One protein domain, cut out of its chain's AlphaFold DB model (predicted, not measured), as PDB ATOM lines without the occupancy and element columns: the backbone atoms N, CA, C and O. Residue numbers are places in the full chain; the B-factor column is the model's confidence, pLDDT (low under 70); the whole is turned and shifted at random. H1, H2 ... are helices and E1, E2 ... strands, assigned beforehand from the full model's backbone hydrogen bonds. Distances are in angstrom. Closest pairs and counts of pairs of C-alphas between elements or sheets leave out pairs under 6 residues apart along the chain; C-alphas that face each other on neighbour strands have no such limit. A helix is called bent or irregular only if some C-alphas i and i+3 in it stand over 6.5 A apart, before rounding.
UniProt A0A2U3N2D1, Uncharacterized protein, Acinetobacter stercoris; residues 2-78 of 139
ATOM      1  N   ASN A   2      61.305 110.036 740.044       86.50
ATOM      2  CA  ASN A   2      60.255 109.742 741.024       86.50
ATOM      3  C   ASN A   2      60.868 109.597 742.436       86.50
ATOM      4  O   ASN A   2      62.042 109.249 742.562       86.50
ATOM      5  N   LEU A   3      60.097 109.853 743.499       82.62
ATOM      6  CA  LEU A   3      60.535 109.673 744.889       82.62
ATOM      7  C   LEU A   3      61.123 108.277 745.144       82.62
ATOM      8  O   LEU A   3      62.186 108.170 745.741       82.62
ATOM      9  N   LYS A   4      60.511 107.220 744.606       89.31
ATOM     10  CA  LYS A   4      61.001 105.845 744.788       89.31
ATOM     11  C   LYS A   4      62.385 105.616 744.166       89.31
ATOM     12  O   LYS A   4      63.219 104.898 744.715       89.31
ATOM     13  N   GLU A   5      62.653 106.258 743.030       84.75
ATOM     14  CA  GLU A   5      63.970 106.227 742.380       84.75
ATOM     15  C   GLU A   5      65.003 107.003 743.205       84.75
ATOM     16  O   GLU A   5      66.130 106.540 743.374       84.75
ATOM     17  N   LYS A   6      64.611 108.157 743.768       84.56
ATOM     18  CA  LYS A   6      65.463 108.933 744.678       84.56
ATOM     19  C   LYS A   6      65.800 108.139 745.939       84.56
ATOM     20  O   LYS A   6      66.974 108.031 746.261       84.56
ATOM     21  N   GLN A   7      64.809 107.523 746.581       86.19
ATOM     22  CA  GLN A   7      64.980 106.671 747.764       86.19
ATOM     23  C   GLN A   7      65.920 105.500 747.491       86.19
ATOM     24  O   GLN A   7      66.838 105.251 748.262       86.19
ATOM     25  N   THR A   8      65.759 104.838 746.342       90.25
ATOM     26  CA  THR A   8      66.672 103.764 745.925       90.25
ATOM     27  C   THR A   8      68.102 104.290 745.804       90.25
ATOM     28  O   THR A   8      69.032 103.685 746.333       90.25
ATOM     29  N   LYS A   9      68.293 105.455 745.176       89.56
ATOM     30  CA  LYS A   9      69.617 106.078 745.079       89.56
ATOM     31  C   LYS A   9      70.180 106.447 746.455       89.56
ATOM     32  O   LYS A   9      71.334 106.142 746.734       89.56
ATOM     33  N   TRP A  10      69.383 107.068 747.319       92.00
ATOM     34  CA  TRP A  10      69.801 107.445 748.668       92.00
ATOM     35  C   TRP A  10      70.161 106.228 749.516       92.00
ATOM     36  O   TRP A  10      71.160 106.279 750.216       92.00
ATOM     37  N   SER A  11      69.443 105.110 749.387       92.50
ATOM     38  CA  SER A  11      69.760 103.873 750.113       92.50
ATOM     39  C   SER A  11      71.154 103.314 749.796       92.50
ATOM     40  O   SER A  11      71.750 102.649 750.639       92.50
ATOM     41  N   ILE A  12      71.686 103.618 748.607       91.88
ATOM     42  CA  ILE A  12      73.029 103.219 748.170       91.88
ATOM     43  C   ILE A  12      74.062 104.284 748.553       91.88
ATOM     44  O   ILE A  12      75.112 103.962 749.097       91.88
ATOM     45  N   GLU A  13      73.783 105.555 748.264       90.81
ATOM     46  CA  GLU A  13      74.751 106.650 748.431       90.81
ATOM     47  C   GLU A  13      74.935 107.069 749.894       90.81
ATOM     48  O   GLU A  13      76.029 107.467 750.282       90.81
ATOM     49  N   ARG A  14      73.881 106.981 750.712       94.81
ATOM     50  CA  ARG A  14      73.896 107.393 752.120       94.81
ATOM     51  C   ARG A  14      74.956 106.663 752.951       94.81
ATOM     52  O   ARG A  14      75.776 107.359 753.533       94.81
ATOM     53  N   PRO A  15      75.014 105.318 752.990       95.94
ATOM     54  CA  PRO A  15      76.040 104.630 753.778       95.94
ATOM     55  C   PRO A  15      77.466 104.918 753.287       95.94
ATOM     56  O   PRO A  15      78.393 104.915 754.088       95.94
ATOM     57  N   LEU A  16      77.654 105.196 751.989       94.19
ATOM     58  CA  LEU A  16      78.960 105.588 751.446       94.19
ATOM     59  C   LEU A  16      79.370 106.978 751.937       94.19
ATOM     60  O   LEU A  16      80.511 107.180 752.333       94.19
ATOM     61  N   PHE A  17      78.427 107.920 751.940       94.81
ATOM     62  CA  PHE A  17      78.644 109.241 752.512       94.81
ATOM     63  C   PHE A  17      78.917 109.167 754.017       94.81
ATOM     64  O   PHE A  17      79.897 109.735 754.477       94.81
ATOM     65  N   GLU A  18      78.083 108.454 754.778       95.44
ATOM     66  CA  GLU A  18      78.213 108.327 756.236       95.44
ATOM     67  C   GLU A  18      79.573 107.730 756.646       95.44
ATOM     68  O   GLU A  18      80.125 108.126 757.671       95.44
ATOM     69  N   ALA A  19      80.140 106.827 755.833       93.88
ATOM     70  CA  ALA A  19      81.461 106.239 756.062       93.88
ATOM     71  C   ALA A  19      82.629 107.216 755.832       93.88
ATOM     72  O   ALA A  19      83.631 107.137 756.538       93.88
ATOM     73  N   GLU A  20      82.502 108.132 754.869       91.06
ATOM     74  CA  GLU A  20      83.547 109.098 754.486       91.06
ATOM     75  C   GLU A  20      83.356 110.478 755.142       91.06
ATOM     76  O   GLU A  20      84.180 111.384 755.002       91.06
ATOM     77  N   PHE A  21      82.244 110.679 755.849       91.19
ATOM     78  CA  PHE A  21      81.918 111.957 756.457       91.19
ATOM     79  C   PHE A  21      82.832 112.249 757.654       91.19
ATOM     80  O   PHE A  21      82.789 111.571 758.681       91.19
ATOM     81  N   ILE A  22      83.628 113.316 757.539       86.81
ATOM     82  CA  ILE A  22      84.662 113.705 758.518       86.81
ATOM     83  C   ILE A  22      84.074 113.927 759.921       86.81
ATOM     84  O   ILE A  22      84.702 113.598 760.926       86.81
ATOM     85  N   HIS A  23      82.845 114.437 760.007       89.44
ATOM     86  CA  HIS A  23      82.143 114.648 761.272       89.44
ATOM     87  C   HIS A  23      81.159 113.509 761.577       89.44
ATOM     88  O   HIS A  23      80.032 113.756 761.998       89.44
ATOM     89  N   SER A  24      81.567 112.251 761.374       89.56
ATOM     90  CA  SER A  24      80.731 111.053 761.583       89.56
ATOM     91  C   SER A  24      80.099 110.963 762.978       89.56
ATOM     92  O   SER A  24      79.000 110.431 763.124       89.56
ATOM     93  N   HIS A  25      80.729 111.557 763.996       87.44
ATOM     94  CA  HIS A  25      80.164 111.693 765.342       87.44
ATOM     95  C   HIS A  25      78.843 112.481 765.377       87.44
ATOM     96  O   HIS A  25      78.057 112.292 766.298       87.44
ATOM     97  N   LEU A  26      78.563 113.336 764.384       89.38
ATOM     98  CA  LEU A  26      77.295 114.057 764.294       89.38
ATOM     99  C   LEU A  26      76.129 113.135 763.923       89.38
ATOM    100  O   LEU A  26      74.997 113.413 764.302       89.38
ATOM    101  N   LEU A  27      76.377 112.025 763.221       93.25
ATOM    102  CA  LEU A  27      75.324 111.158 762.676       93.25
ATOM    103  C   LEU A  27      74.384 110.606 763.758       93.25
ATOM    104  O   LEU A  27      73.202 110.393 763.497       93.25
ATOM    105  N   SER A  28      74.866 110.426 764.993       92.88
ATOM    106  CA  SER A  28      74.041 109.947 766.108       92.88
ATOM    107  C   SER A  28      72.916 110.904 766.506       92.88
ATOM    108  O   SER A  28      71.941 110.447 767.105       92.88
ATOM    109  N   PHE A  29      73.007 112.192 766.164       92.50
ATOM    110  CA  PHE A  29      72.013 113.210 766.522       92.50
ATOM    111  C   PHE A  29      70.889 113.358 765.486       92.50
ATOM    112  O   PHE A  29      69.929 114.088 765.730       92.50
ATOM    113  N   PHE A  30      70.974 112.653 764.351       95.94
ATOM    114  CA  PHE A  30      70.072 112.842 763.215       95.94
ATOM    115  C   PHE A  30      69.306 111.574 762.834       95.94
ATOM    116  O   PHE A  30      69.736 110.449 763.092       95.94
ATOM    117  N   ASN A  31      68.171 111.778 762.173       96.31
ATOM    118  CA  ASN A  31      67.449 110.779 761.397       96.31
ATOM    119  C   ASN A  31      67.460 111.199 759.926       96.31
ATOM    120  O   ASN A  31      67.274 112.371 759.614       96.31
ATOM    121  N   PHE A  32      67.629 110.251 759.009       96.25
ATOM    122  CA  PHE A  32      67.482 110.543 757.586       96.25
ATOM    123  C   PHE A  32      66.003 110.481 757.185       96.25
ATOM    124  O   PHE A  32      65.362 109.437 757.331       96.25
ATOM    125  N   ASN A  33      65.455 111.579 756.664       93.69
ATOM    126  CA  ASN A  33      64.083 111.627 756.178       93.69
ATOM    127  C   ASN A  33      64.028 111.140 754.723       93.69
ATOM    128  O   ASN A  33      64.363 111.860 753.786       93.69
ATOM    129  N   GLU A  34      63.545 109.915 754.511       91.50
ATOM    130  CA  GLU A  34      63.433 109.318 753.173       91.50
ATOM    131  C   GLU A  34      62.397 109.990 752.252       91.50
ATOM    132  O   GLU A  34      62.320 109.653 751.069       91.50
ATOM    133  N   ASN A  35      61.583 110.920 752.756       89.62
ATOM    134  CA  ASN A  35      60.625 111.667 751.940       89.62
ATOM    135  C   ASN A  35      61.251 112.932 751.345       89.62
ATOM    136  O   ASN A  35      60.953 113.280 750.200       89.62
ATOM    137  N   THR A  36      62.113 113.609 752.105       87.75
ATOM    138  CA  THR A  36      62.789 114.847 751.681       87.75
ATOM    139  C   THR A  36      64.174 114.566 751.103       87.75
ATOM    140  O   THR A  36      64.552 115.162 750.093       87.75
ATOM    141  N   GLY A  37      64.870 113.569 751.651       89.19
ATOM    142  CA  GLY A  37      66.254 113.238 751.330       89.19
ATOM    143  C   GLY A  37      67.278 113.999 752.172       89.19
ATOM    144  O   GLY A  37      68.442 114.040 751.770       89.19
ATOM    145  N   ASP A  38      66.847 114.579 753.295       91.06
ATOM    146  CA  ASP A  38      67.653 115.395 754.205       91.06
ATOM    147  C   ASP A  38      67.786 114.723 755.581       91.06
ATOM    148  O   ASP A  38      66.983 113.866 755.962       91.06
ATOM    149  N   TYR A  39      68.798 115.127 756.344       94.38
ATOM    150  CA  TYR A  39      68.957 114.747 757.743       94.38
ATOM    151  C   TYR A  39      68.194 115.713 758.649       94.38
ATOM    152  O   TYR A  39      68.397 116.925 758.596       94.38
ATOM    153  N   GLU A  40      67.367 115.163 759.530       94.19
ATOM    154  CA  GLU A  40      66.592 115.889 760.532       94.19
ATOM    155  C   GLU A  40      67.153 115.625 761.924       94.19
ATOM    156  O   GLU A  40      67.488 114.489 762.266       94.19
ATOM    157  N   ILE A  41      67.251 116.671 762.740       92.38
ATOM    158  CA  ILE A  41      67.703 116.543 764.127       92.38
ATOM    159  C   ILE A  41      66.663 115.755 764.919       92.38
ATOM    160  O   ILE A  41      65.463 116.003 764.810       92.38
ATOM    161  N   LYS A  42      67.120 114.800 765.732       92.62
ATOM    162  CA  LYS A  42      66.237 114.074 766.649       92.62
ATOM    163  C   LYS A  42      65.639 115.051 767.658       92.62
ATOM    164  O   LYS A  42      66.355 115.868 768.227       92.62
ATOM    165  N   ASN A  43      64.345 114.905 767.935       91.25
ATOM    166  CA  ASN A  43      63.585 115.799 768.820       91.25
ATOM    167  C   ASN A  43      64.235 116.017 770.200       91.25
ATOM    168  O   ASN A  43      64.057 117.061 770.816       91.25
ATOM    169  N   GLU A  44      64.998 115.039 770.689       92.12
ATOM    170  CA  GLU A  44      65.716 115.112 771.965       92.12
ATOM    171  C   GLU A  44      66.833 116.177 772.004       92.12
ATOM    172  O   GLU A  44      67.171 116.637 773.089       92.12
ATOM    173  N   TYR A  45      67.324 116.630 770.844       88.81
ATOM    174  CA  TYR A  45      68.350 117.676 770.698       88.81
ATOM    175  C   TYR A  45      67.782 118.980 770.117       88.81
ATOM    176  O   TYR A  45      68.522 119.858 769.677       88.81
ATOM    177  N   GLU A  46      66.451 119.134 770.065       83.00
ATOM    178  CA  GLU A  46      65.833 120.280 769.390       83.00
ATOM    179  C   GLU A  46      66.219 121.621 770.039       83.00
ATOM    180  O   GLU A  46      66.314 122.630 769.347       83.00
ATOM    181  N   ASN A  47      66.492 121.642 771.344       87.94
ATOM    182  CA  ASN A  47      66.819 122.862 772.086       87.94
ATOM    183  C   ASN A  47      68.326 123.096 772.284       87.94
ATOM    184  O   ASN A  47      68.695 124.031 772.996       87.94
ATOM    185  N   ASP A  48      69.193 122.270 771.692       89.69
ATOM    186  CA  ASP A  48      70.638 122.449 771.829       89.69
ATOM    187  C   ASP A  48      71.121 123.707 771.102       89.69
ATOM    188  O   ASP A  48      70.659 124.034 770.010       89.69
ATOM    189  N   ALA A  49      72.085 124.413 771.699       87.19
ATOM    190  CA  ALA A  49      72.619 125.654 771.135       87.19
ATOM    191  C   ALA A  49      73.274 125.435 769.756       87.19
ATOM    192  O   ALA A  49      73.130 126.265 768.859       87.19
ATOM    193  N   ASP A  50      73.915 124.279 769.569       87.12
ATOM    194  CA  ASP A  50      74.671 123.941 768.358       87.12
ATOM    195  C   ASP A  50      73.823 123.245 767.276       87.12
ATOM    196  O   ASP A  50      74.348 122.879 766.221       87.12
ATOM    197  N   ARG A  51      72.500 123.106 767.492       86.19
ATOM    198  CA  ARG A  51      71.519 122.510 766.556       86.19
ATOM    199  C   ARG A  51      71.772 122.934 765.115       86.19
ATOM    200  O   ARG A  51      71.869 122.113 764.210       86.19
ATOM    201  N   GLN A  52      71.807 124.250 764.908       86.25
ATOM    202  CA  GLN A  52      71.778 124.833 763.575       86.25
ATOM    203  C   GLN A  52      73.083 124.532 762.844       86.25
ATOM    204  O   GLN A  52      73.062 124.070 761.709       86.25
ATOM    205  N   LEU A  53      74.209 124.699 763.541       86.56
ATOM    206  CA  LEU A  53      75.525 124.402 762.998       86.56
ATOM    207  C   LEU A  53      75.663 122.916 762.644       86.56
ATOM    208  O   LEU A  53      76.151 122.592 761.561       86.56
ATOM    209  N   ALA A  54      75.202 122.013 763.514       84.94
ATOM    210  CA  ALA A  54      75.221 120.577 763.245       84.94
ATOM    211  C   ALA A  54      74.354 120.219 762.025       84.94
ATOM    212  O   ALA A  54      74.789 119.455 761.158       84.94
ATOM    213  N   TYR A  55      73.148 120.797 761.938       88.31
ATOM    214  CA  TYR A  55      72.225 120.588 760.820       88.31
ATOM    215  C   TYR A  55      72.830 121.046 759.495       88.31
ATOM    216  O   TYR A  55      72.831 120.286 758.521       88.31
ATOM    217  N   ASP A  56      73.379 122.259 759.472       87.44
ATOM    218  CA  ASP A  56      73.971 122.844 758.275       87.44
ATOM    219  C   ASP A  56      75.213 122.064 757.841       87.44
ATOM    220  O   ASP A  56      75.374 121.779 756.655       87.44
ATOM    221  N   THR A  57      76.052 121.641 758.791       87.06
ATOM    222  CA  THR A  57      77.273 120.869 758.513       87.06
ATOM    223  C   THR A  57      76.950 119.535 757.840       87.06
ATOM    224  O   THR A  57      77.510 119.218 756.786       87.06
ATOM    225  N   LEU A  58      76.020 118.758 758.407       91.75
ATOM    226  CA  LEU A  58      75.679 117.435 757.884       91.75
ATOM    227  C   LEU A  58      74.960 117.514 756.530       91.75
ATOM    228  O   LEU A  58      75.359 116.841 755.576       91.75
ATOM    229  N   ASN A  59      73.936 118.365 756.412       91.81
ATOM    230  CA  ASN A  59      73.164 118.476 755.173       91.81
ATOM    231  C   ASN A  59      73.961 119.124 754.035       91.81
ATOM    232  O   ASN A  59      73.843 118.696 752.884       91.81
ATOM    233  N   THR A  60      74.837 120.091 754.333       88.00
ATOM    234  CA  THR A  60      75.753 120.646 753.325       88.00
ATOM    235  C   THR A  60      76.712 119.574 752.821       88.00
ATOM    236  O   THR A  60      76.837 119.399 751.607       88.00
ATOM    237  N   GLY A  61      77.331 118.806 753.725       88.81
ATOM    238  CA  GLY A  61      78.207 117.691 753.358       88.81
ATOM    239  C   GLY A  61      77.502 116.679 752.452       88.81
ATOM    240  O   GLY A  61      78.030 116.306 751.402       88.81
ATOM    241  N   TRP A  62      76.271 116.305 752.797       92.62
ATOM    242  CA  TRP A  62      75.463 115.374 752.015       92.62
ATOM    243  C   TRP A  62      75.135 115.892 750.607       92.62
ATOM    244  O   TRP A  62      75.318 115.189 749.607       92.62
ATOM    245  N   VAL A  63      74.694 117.146 750.491       87.81
ATOM    246  CA  VAL A  63      74.394 117.760 749.190       87.81
ATOM    247  C   VAL A  63      75.658 117.885 748.338       87.81
ATOM    248  O   VAL A  63      75.614 117.611 747.134       87.81
ATOM    249  N   MET A  64      76.786 118.267 748.939       85.00
ATOM    250  CA  MET A  64      78.076 118.350 748.252       85.00
ATOM    251  C   MET A  64      78.540 116.981 747.755       85.00
ATOM    252  O   MET A  64      78.925 116.870 746.591       85.00
ATOM    253  N   TRP A  65      78.412 115.935 748.572       87.50
ATOM    254  CA  TRP A  65      78.695 114.556 748.175       87.50
ATOM    255  C   TRP A  65      77.878 114.143 746.947       87.50
ATOM    256  O   TRP A  65      78.424 113.728 745.921       87.50
ATOM    257  N   LEU A  66      76.558 114.342 746.997       84.06
ATOM    258  CA  LEU A  66      75.673 114.021 745.879       84.06
ATOM    259  C   LEU A  66      76.004 114.821 744.612       84.06
ATOM    260  O   LEU A  66      75.800 114.311 743.507       84.06
ATOM    261  N   ARG A  67      76.474 116.068 744.743       81.50
ATOM    262  CA  ARG A  67      76.921 116.895 743.611       81.50
ATOM    263  C   ARG A  67      78.233 116.380 743.032       81.50
ATOM    264  O   ARG A  67      78.293 116.192 741.821       81.50
ATOM    265  N   ALA A  68      79.222 116.084 743.871       78.75
ATOM    266  CA  ALA A  68      80.502 115.523 743.446       78.75
ATOM    267  C   ALA A  68      80.297 114.209 742.675       78.75
ATOM    268  O   ALA A  68      80.810 114.051 741.576       78.75
ATOM    269  N   LYS A  69      79.424 113.320 743.163       74.69
ATOM    270  CA  LYS A  69      79.086 112.055 742.483       74.69
ATOM    271  C   LYS A  69      78.340 112.230 741.154       74.69
ATOM    272  O   LYS A  69      78.330 111.312 740.338       74.69
ATOM    273  N   ARG A  70      77.668 113.367 740.929       71.31
ATOM    274  CA  ARG A  70      77.034 113.697 739.634       71.31
ATOM    275  C   ARG A  70      78.028 114.261 738.633       71.31
ATOM    276  O   ARG A  70      77.772 114.175 737.434       71.31
ATOM    277  N   GLN A  71      79.116 114.858 739.107       63.88
ATOM    278  CA  GLN A  71      80.194 115.279 738.236       63.88
ATOM    279  C   GLN A  71      80.889 114.003 737.753       63.88
ATOM    280  O   GLN A  71      81.541 113.302 738.519       63.88
ATOM    281  N   ILE A  72      80.673 113.657 736.481       55.88
ATOM    282  CA  ILE A  72      81.322 112.531 735.792       55.88
ATOM    283  C   ILE A  72      82.777 112.935 735.538       55.88
ATOM    284  O   ILE A  72      83.189 113.188 734.410       55.88
ATOM    285  N   VAL A  73      83.542 113.096 736.609       55.84
ATOM    286  CA  VAL A  73      84.977 113.325 736.549       55.84
ATOM    287  C   VAL A  73      85.592 112.026 737.031       55.84
ATOM    288  O   VAL A  73      85.405 111.668 738.196       55.84
ATOM    289  N   PRO A  74      86.229 111.252 736.137       55.75
ATOM    290  CA  PRO A  74      86.932 110.055 736.550       55.75
ATOM    291  C   PRO A  74      87.941 110.397 737.646       55.75
ATOM    292  O   PRO A  74      88.500 111.496 737.677       55.75
ATOM    293  N   GLU A  75      88.169 109.450 738.547       53.12
ATOM    294  CA  GLU A  75      89.155 109.601 739.612       53.12
ATOM    295  C   GLU A  75      90.523 109.987 739.015       53.12
ATOM    296  O   GLU A  75      90.975 109.382 738.042       53.12
ATOM    297  N   GLY A  76      91.155 111.035 739.558       52.59
ATOM    298  CA  GLY A  76      92.441 111.555 739.072       52.59
ATOM    299  C   GLY A  76      92.368 112.664 738.012       52.59
ATOM    300  O   GLY A  76      93.412 113.074 737.507       52.59
ATOM    301  N   PHE A  77      91.180 113.177 737.679       52.22
ATOM    302  CA  PHE A  77      91.012 114.258 736.703       52.22
ATOM    303  C   PHE A  77      90.527 115.560 737.355       52.22
ATOM    304  O   PHE A  77      89.733 115.551 738.291       52.22
ATOM    305  N   VAL A  78      90.991 116.696 736.826       57.69
ATOM    306  CA  VAL A  78      90.538 118.049 737.189       57.69
ATOM    307  C   VAL A  78      89.894 118.675 735.954       57.69
ATOM    308  O   VAL A  78      90.490 118.670 734.877       57.69
TER     309      VAL A  78
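Overview. This is residues 2 to 78 of the 139 residues of an uncharacterized protein of Acinetobacter stercoris (UniProt A0A2U3N2D1). A long helix, H3, makes the base of this model; a small two-strand hairpin, E1 and E2, lies along its first part with E2 nearer to it, and H1 stands about perpendicular to it farther along. The short helix H2 comes between H1 and the hairpin in the chain, and residues 70 to 78 stick out as a tail. The printed part has 77 residues, with named elements in the order H1, H2, E1, E2, H3, an antiparallel sheet E1 - E2, and the class mostly helix. It is only just compact, close to loose, with a radius of gyration of the C-alphas of 13.7 A and spans of 43 by 29 by 17 A.

Along the chain. Find C-alpha 3 at (60.535, 109.673, 744.889); from there H1, residues 3 to 20, runs 24.9 A. It has a kink of 37 degrees near residue 12 and is only just irregular, with C-alphas 12 and 15 6.52 A apart. Next come H2, residues 24 to 29, E1, residues 30 to 33, and E2, residues 38 to 41. H3, residues 51 to 70, runs 28.9 A to C-alpha 70 at (77.034, 113.697, 739.634).

Arrangement. Look first at H3: H1 only just touches it, with 3 pairs of C-alphas within 8 A, closest at Phe 17 and Trp 65, 6.9 A, about perpendicular at 74 degrees. H1 touches H3 with residues 13 to 17 alone, and H3 touches H1 with residues 62 to 66 alone. H2 only just touches H3, also with 3 pairs, closest at the C-alphas of Leu 26 and Ala 54, 6.9 A. The closest C-alphas of E2 and H3 are Tyr 39 and Asn 59, 6.2 A. In the hairpin E1 and E2, N 31 and O 40 are within hydrogen-bond range at 2.8 A. H1 is apart from both strands. Every O i to N i+4 pair is within range in H3, 12 of 14 in H1, and 0 of 2 in H2, where 2 of 3 O i to N i+3 pairs are.

Size, cuts and confidence. The C-alphas of Asn 47 and Phe 77 are the farthest apart, 43.7 A. The printed part has no cut and no long link. Residues 71 to 78 are under 70 in pLDDT.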